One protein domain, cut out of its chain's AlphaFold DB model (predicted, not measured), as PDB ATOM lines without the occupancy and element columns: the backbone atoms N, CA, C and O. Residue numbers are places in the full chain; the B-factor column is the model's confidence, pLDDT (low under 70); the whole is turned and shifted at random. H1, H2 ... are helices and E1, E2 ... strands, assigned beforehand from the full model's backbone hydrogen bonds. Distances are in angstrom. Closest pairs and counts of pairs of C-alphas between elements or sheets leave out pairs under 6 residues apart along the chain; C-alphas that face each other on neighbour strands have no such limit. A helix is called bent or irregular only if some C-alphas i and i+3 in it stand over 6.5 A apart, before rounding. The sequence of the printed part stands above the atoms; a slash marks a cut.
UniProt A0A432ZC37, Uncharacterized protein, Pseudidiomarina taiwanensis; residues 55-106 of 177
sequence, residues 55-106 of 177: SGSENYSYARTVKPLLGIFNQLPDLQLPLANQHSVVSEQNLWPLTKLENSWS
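What this domain is: This is residues 55 to 106 of the 177 residues of an uncharacterized protein of Pseudidiomarina taiwanensis (UniProt A0A432ZC37). Picture an elongated, loose model with a two-strand hairpin, E1 and E2, toward one end and a single helix, H1, toward the other. The unnamed stretch of residues 74 to 85 turns at the helix end and folds back beside H1 to reach E1, while residues 91 to 96, in the turn of the hairpin, stick out at the opposite end. The printed part has 52 residues, with one named helix and two named strands in the order H1, E1, E2, and the sheet E1 - E2 is antiparallel. The class is mixed, helices and strands, though under half of the residues, 21 of 52, are in named elements. The whole is loose, with a radius of gyration of the C-alphas of 13.5 A and spans of 44 by 21 by 14 A.

How they stand to each other: Begin at the sheet, where E1, residues 86 to 89, and E2, residues 98 to 101, are antiparallel neighbours and form a hairpin. The angle between their directions is 147 degrees. Look at Ser 88 and Thr 99, whose C-alphas face each other at 4.3 A. Between the strands, N 87 and O 100 are 2.9 A apart and N 100 and O 87 are 2.8 A apart, both within hydrogen-bond range. Now turn to H1, residues 61 to 73, which is apart from E2. In its backbone, 5 of 9 O i to N i+4 pairs are within hydrogen-bond range.

Where its parts are: Find E1 at C-alpha 86, (77.526, 76.328, 62.422); from Gln 86 it runs 9.8 A to Val 89. E2 runs 9.9 A from Leu 98 to Leu 101, and its last C-alpha is at (74.988, 73.861, 59.374). Go back to C-alpha 61 at (70.494, 84.657, 63.050) for the first residue of H1, which runs 19.6 A from Ser 61 to Phe 73. H1 is irregular: C-alphas 65 and 68 are 7.0 A apart.

The domain as a whole: Look for the two C-alphas farthest apart at Leu 76 and Gln 93, 43.6 A from each other. The C-alphas of Ser 55 and Ser 106, the first and last printed residues, are 22.4 A apart. The printed part has no cut. H1 and E1 are joined by a long link of 12 residues, and E1 and E2 by a short link of 8 residues. Read the B-factor column for the model's confidence: the mean pLDDT of the printed part is 71.8, and 20 residues are under 70, namely residues 55 to 59, residue 77, residues 88 to 98 and residues 102 to 104.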
ATOM      1  N   SER A  55      84.345  82.570  62.905       53.69
ATOM      2  CA  SER A  55      84.731  81.368  63.635       53.69
ATOM      3  C   SER A  55      84.010  81.360  64.988       53.69
ATOM      4  O   SER A  55      84.514  81.877  65.978       53.69
ATOM      5  N   GLY A  56      82.785  80.830  65.035       55.47
ATOM      6  CA  GLY A  56      82.052  80.672  66.298       55.47
ATOM      7  C   GLY A  56      80.554  80.427  66.129       55.47
ATOM      8  O   GLY A  56      79.832  81.271  65.602       55.47
ATOM      9  N   SER A  57      80.100  79.272  66.622       61.53
ATOM     10  CA  SER A  57      78.951  78.513  66.120       61.53
ATOM     11  C   SER A  57      77.579  78.819  66.742       61.53
ATOM     12  O   SER A  57      76.619  78.125  66.428       61.53
ATOM     13  N   GLU A  58      77.435  79.867  67.562       59.88
ATOM     14  CA  GLU A  58      76.155  80.202  68.227       59.88
ATOM     15  C   GLU A  58      75.564  81.572  67.862       59.88
ATOM     16  O   GLU A  58      74.432  81.880  68.241       59.88
ATOM     17  N   ASN A  59      76.302  82.432  67.153       67.12
ATOM     18  CA  ASN A  59      75.895  83.827  66.926       67.12
ATOM     19  C   ASN A  59      75.345  84.081  65.513       67.12
ATOM     20  O   ASN A  59      75.456  85.182  64.968       67.12
ATOM     21  N   TYR A  60      74.744  83.060  64.902       75.69
ATOM     22  CA  TYR A  60      74.013  83.220  63.651       75.69
ATOM     23  C   TYR A  60      72.539  83.557  63.914       75.69
ATOM     24  O   TYR A  60      72.026  83.397  65.024       75.69
ATOM     25  N   SER A  61      71.859  84.119  62.911       77.81
ATOM     26  CA  SER A  61      70.494  84.657  63.050       77.81
ATOM     27  C   SER A  61      69.516  83.643  63.646       77.81
ATOM     28  O   SER A  61      68.822  83.973  64.600       77.81
ATOM     29  N   TYR A  62      69.521  82.409  63.145       80.44
ATOM     30  CA  TYR A  62      68.639  81.349  63.629       80.44
ATOM     31  C   TYR A  62      68.949  80.933  65.074       80.44
ATOM     32  O   TYR A  62      68.029  80.902  65.890       80.44
ATOM     33  N   ALA A  63      70.221  80.719  65.441       83.12
ATOM     34  CA  ALA A  63      70.574  80.410  66.828       83.12
ATOM     35  C   ALA A  63      70.126  81.515  67.793       83.12
ATOM     36  O   ALA A  63      69.556  81.207  68.833       83.12
ATOM     37  N   ARG A  64      70.273  82.799  67.438       85.44
ATOM     38  CA  ARG A  64      69.789  83.911  68.281       85.44
ATOM     39  C   ARG A  64      68.277  83.900  68.488       85.44
ATOM     40  O   ARG A  64      67.820  84.179  69.592       85.44
ATOM     41  N   THR A  65      67.514  83.576  67.448       86.31
ATOM     42  CA  THR A  65      66.050  83.498  67.527       86.31
ATOM     43  C   THR A  65      65.583  82.295  68.343       86.31
ATOM     44  O   THR A  65      64.620  82.396  69.097       86.31
ATOM     45  N   VAL A  66      66.271  81.160  68.217       84.19
ATOM     46  CA  VAL A  66      65.841  79.879  68.794       84.19
ATOM     47  C   VAL A  66      66.413  79.638  70.200       84.19
ATOM     48  O   VAL A  66      65.794  78.939  71.000       84.19
ATOM     49  N   LYS A  67      67.528  80.284  70.566       85.38
ATOM     50  CA  LYS A  67      68.156  80.219  71.900       85.38
ATOM     51  C   LYS A  67      67.203  80.427  73.083       85.38
ATOM     52  O   LYS A  67      67.265  79.604  73.994       85.38
ATOM     53  N   PRO A  68      66.317  81.442  73.120       87.81
ATOM     54  CA  PRO A  68      65.391  81.594  74.245       87.81
ATOM     55  C   PRO A  68      64.367  80.453  74.334       87.81
ATOM     56  O   PRO A  68      64.009  80.051  75.437       87.81
ATOM     57  N   LEU A  69      63.933  79.898  73.197       85.75
ATOM     58  CA  LEU A  69      62.983  78.781  73.163       85.75
ATOM     59  C   LEU A  69      63.639  77.486  73.649       85.75
ATOM     60  O   LEU A  69      63.088  76.786  74.494       85.75
ATOM     61  N   LEU A  70      64.849  77.194  73.167       81.50
ATOM     62  CA  LEU A  70      65.606  76.014  73.593       81.50
ATOM     63  C   LEU A  70      66.164  76.137  75.011       81.50
ATOM     64  O   LEU A  70      66.377  75.125  75.670       81.50
ATOM     65  N   GLY A  71      66.345  77.358  75.515       79.69
ATOM     66  CA  GLY A  71      66.780  77.606  76.887       79.69
ATOM     67  C   GLY A  71      65.850  77.006  77.944       79.69
ATOM     68  O   GLY A  71      66.325  76.655  79.016       79.69
ATOM     69  N   ILE A  72      64.558  76.840  77.641       82.69
ATOM     70  CA  ILE A  72      63.595  76.159  78.524       82.69
ATOM     71  C   ILE A  72      63.889  74.656  78.561       82.69
ATOM     72  O   ILE A  72      63.944  74.052  79.628       82.69
ATOM     73  N   PHE A  73      64.130  74.057  77.395       76.81
ATOM     74  CA  PHE A  73      64.403  72.627  77.265       76.81
ATOM     75  C   PHE A  73      65.766  72.233  77.841       76.81
ATOM     76  O   PHE A  73      65.878  71.184  78.461       76.81
ATOM     77  N   ASN A  74      66.763  73.113  77.743       73.25
ATOM     78  CA  ASN A  74      68.087  72.901  78.335       73.25
ATOM     79  C   ASN A  74      68.084  72.908  79.880       73.25
ATOM     80  O   ASN A  74      69.110  72.613  80.488       73.25
ATOM     81  N   GLN A  75      66.966  73.256  80.532       75.44
ATOM     82  CA  GLN A  75      66.809  73.093  81.986       75.44
ATOM     83  C   GLN A  75      66.512  71.640  82.377       75.44
ATOM     84  O   GLN A  75      66.658  71.283  83.547       75.44
ATOM     85  N   LEU A  76      66.102  70.793  81.425       75.44
ATOM     86  CA  LEU A  76      65.978  69.362  81.660       75.44
ATOM     87  C   LEU A  76      67.385  68.740  81.636       75.44
ATOM     88  O   LEU A  76      68.071  68.828  80.620       75.44
ATOM     89  N   PRO A  77      67.825  68.083  82.725       66.19
ATOM     90  CA  PRO A  77      69.217  67.652  82.897       66.19
ATOM     91  C   PRO A  77      69.702  66.651  81.839       66.19
ATOM     92  O   PRO A  77      70.904  66.543  81.610       66.19
ATOM     93  N   ASP A  78      68.777  65.959  81.169       72.19
ATOM     94  CA  ASP A  78      69.101  64.934  80.178       72.19
ATOM     95  C   ASP A  78      68.882  65.406  78.735       72.19
ATOM     96  O   ASP A  78      69.214  64.666  77.815       72.19
ATOM     97  N   LEU A  79      68.346  66.614  78.516       72.12
ATOM     98  CA  LEU A  79      68.048  67.137  77.185       72.12
ATOM     99  C   LEU A  79      68.963  68.321  76.868       72.12
ATOM    100  O   LEU A  79      68.728  69.449  77.295       72.12
ATOM    101  N   GLN A  80      70.013  68.056  76.095       72.06
ATOM    102  CA  GLN A  80      70.907  69.088  75.582       72.06
ATOM    103  C   GLN A  80      70.655  69.243  74.090       72.06
ATOM    104  O   GLN A  80      70.889  68.314  73.319       72.06
ATOM    105  N   LEU A  81      70.168  70.413  73.682       76.50
ATOM    106  CA  LEU A  81      69.928  70.729  72.277       76.50
ATOM    107  C   LEU A  81      71.031  71.676  71.790       76.50
ATOM    108  O   LEU A  81      70.922  72.893  71.980       76.50
ATOM    109  N   PRO A  82      72.122  71.145  71.201       74.88
ATOM    110  CA  PRO A  82      73.265  71.955  70.801       74.88
ATOM    111  C   PRO A  82      72.875  72.929  69.687       74.88
ATOM    112  O   PRO A  82      72.506  72.528  68.584       74.88
ATOM    113  N   LEU A  83      73.000  74.224  69.983       76.62
ATOM    114  CA  LEU A  83      72.830  75.339  69.041       76.62
ATOM    115  C   LEU A  83      74.127  75.717  68.317       76.62
ATOM    116  O   LEU A  83      74.108  76.499  67.370       76.62
ATOM    117  N   ALA A  84      75.237  75.158  68.786       73.00
ATOM    118  CA  ALA A  84      76.597  75.403  68.349       73.00
ATOM    119  C   ALA A  84      76.954  74.607  67.075       73.00
ATOM    120  O   ALA A  84      77.998  73.965  67.029       73.00
ATOM    121  N   ASN A  85      76.089  74.612  66.055       76.12
ATOM    122  CA  ASN A  85      76.168  73.711  64.893       76.12
ATOM    123  C   ASN A  85      76.564  74.390  63.569       76.12
ATOM    124  O   ASN A  85      76.483  73.770  62.509       76.12
ATOM    125  N   GLN A  86      76.971  75.660  63.597       75.81
ATOM    126  CA  GLN A  86      77.526  76.328  62.422       75.81
ATOM    127  C   GLN A  86      79.040  76.110  62.341       75.81
ATOM    128  O   GLN A  86      79.787  76.588  63.192       75.81
ATOM    129  N   HIS A  87      79.491  75.466  61.269       71.94
ATOM    130  CA  HIS A  87      80.903  75.251  60.971       71.94
ATOM    131  C   HIS A  87      81.288  76.001  59.698       71.94
ATOM    132  O   HIS A  87      80.582  75.946  58.689       71.94
ATOM    133  N   SER A  88      82.409  76.713  59.723       69.62
ATOM    134  CA  SER A  88      82.982  77.315  58.524       69.62
ATOM    135  C   SER A  88      83.900  76.321  57.823       69.62
ATOM    136  O   SER A  88      84.786  75.731  58.437       69.62
ATOM    137  N   VAL A  89      83.701  76.145  56.520       67.06
ATOM    138  CA  VAL A  89      84.609  75.361  55.685       67.06
ATOM    139  C   VAL A  89      85.676  76.320  55.175       67.06
ATOM    140  O   VAL A  89      85.444  77.094  54.245       67.06
ATOM    141  N   VAL A  90      86.835  76.313  55.829       63.56
ATOM    142  CA  VAL A  90      88.005  77.060  55.362       63.56
ATOM    143  C   VAL A  90      88.619  76.257  54.220       63.56
ATOM    144  O   VAL A  90      89.160  75.179  54.440       63.56
ATOM    145  N   SER A  91      88.493  76.755  52.993       60.38
ATOM    146  CA  SER A  91      89.186  76.198  51.831       60.38
ATOM    147  C   SER A  91      90.160  77.244  51.308       60.38
ATOM    148  O   SER A  91      89.766  78.377  51.038       60.38
ATOM    149  N   GLU A  92      91.430  76.856  51.178       60.50
ATOM    150  CA  GLU A  92      92.543  77.722  50.757       60.50
ATOM    151  C   GLU A  92      92.337  78.343  49.364       60.50
ATOM    152  O   GLU A  92      92.990  79.325  49.021       60.50
ATOM    153  N   GLN A  93      91.415  77.794  48.566       60.94
ATOM    154  CA  GLN A  93      91.147  78.208  47.185       60.94
ATOM    155  C   GLN A  93      89.754  78.824  46.987       60.94
ATOM    156  O   GLN A  93      89.443  79.291  45.892       60.94
ATOM    157  N   ASN A  94      88.897  78.846  48.016       56.84
ATOM    158  CA  ASN A  94      87.544  79.384  47.886       56.84
ATOM    159  C   ASN A  94      87.491  80.858  48.285       56.84
ATOM    160  O   ASN A  94      87.580  81.215  49.456       56.84
ATOM    161  N   LEU A  95      87.233  81.710  47.291       60.12
ATOM    162  CA  LEU A  95      86.895  83.129  47.474       60.12
ATOM    163  C   LEU A  95      85.582  83.327  48.257       60.12
ATOM    164  O   LEU A  95      85.325  84.413  48.774       60.12
ATOM    165  N   TRP A  96      84.757  82.277  48.353       60.94
ATOM    166  CA  TRP A  96      83.451  82.296  49.002       60.94
ATOM    167  C   TRP A  96      83.490  81.534  50.330       60.94
ATOM    168  O   TRP A  96      83.687  80.315  50.324       60.94
ATOM    169  N   PRO A  97      83.271  82.206  51.474       64.38
ATOM    170  CA  PRO A  97      83.189  81.532  52.758       64.38
ATOM    171  C   PRO A  97      81.907  80.694  52.819       64.38
ATOM    172  O   PRO A  97      80.806  81.225  52.960       64.38
ATOM    173  N   LEU A  98      82.043  79.373  52.708       67.19
ATOM    174  CA  LEU A  98      80.932  78.448  52.900       67.19
ATOM    175  C   LEU A  98      80.814  78.106  54.384       67.19
ATOM    176  O   LEU A  98      81.784  77.702  55.027       67.19
ATOM    177  N   THR A  99      79.608  78.244  54.932       70.94
ATOM    178  CA  THR A  99      79.290  77.742  56.272       70.94
ATOM    179  C   THR A  99      78.307  76.593  56.159       70.94
ATOM    180  O   THR A  99      77.244  76.746  55.558       70.94
ATOM    181  N   LYS A 100      78.658  75.452  56.744       73.00
ATOM    182  CA  LYS A 100      77.808  74.273  56.865       73.00
ATOM    183  C   LYS A 100      77.075  74.347  58.201       73.00
ATOM    184  O   LYS A 100      77.695  74.571  59.238       73.00
ATOM    185  N   LEU A 101      75.760  74.160  58.172       73.50
ATOM    186  CA  LEU A 101      74.988  73.861  59.374       73.50
ATOM    187  C   LEU A 101      74.985  72.346  59.536       73.50
ATOM    188  O   LEU A 101      74.509  71.630  58.655       73.50
ATOM    189  N   GLU A 102      75.555  71.850  60.624       69.88
ATOM    190  CA  GLU A 102      75.492  70.430  60.936       69.88
ATOM    191  C   GLU A 102      74.171  70.090  61.616       69.88
ATOM    192  O   GLU A 102      73.638  70.860  62.421       69.88
ATOM    193  N   ASN A 103      73.627  68.918  61.289       66.62
ATOM    194  CA  ASN A 103      72.489  68.371  62.011       66.62
ATOM    195  C   ASN A 103      72.983  67.778  63.339       66.62
ATOM    196  O   ASN A 103      73.109  66.564  63.491       66.62
ATOM    197  N   SER A 104      73.295  68.657  64.290       66.38
ATOM    198  CA  SER A 104      73.818  68.309  65.616       66.38
ATOM    199  C   SER A 104      72.825  67.530  66.489       66.38
ATOM    200  O   SER A 104      73.191  67.095  67.575       66.38
ATOM    201  N   TRP A 105      71.575  67.361  66.040       70.38
ATOM    202  CA  TRP A 105      70.549  66.563  66.721       70.38
ATOM    203  C   TRP A 105      70.505  65.111  66.237       70.38
ATOM    204  O   TRP A 105      69.777  64.297  66.802       70.38
ATOM    205  N   SER A 106      71.246  64.776  65.178       70.38
ATOM    206  CA  SER A 106      71.331  63.400  64.699       70.38
ATOM    207  C   SER A 106      72.241  62.563  65.599       70.38
ATOM    208  O   SER A 106      73.294  63.013  66.050       70.38
TER     209      SER A 106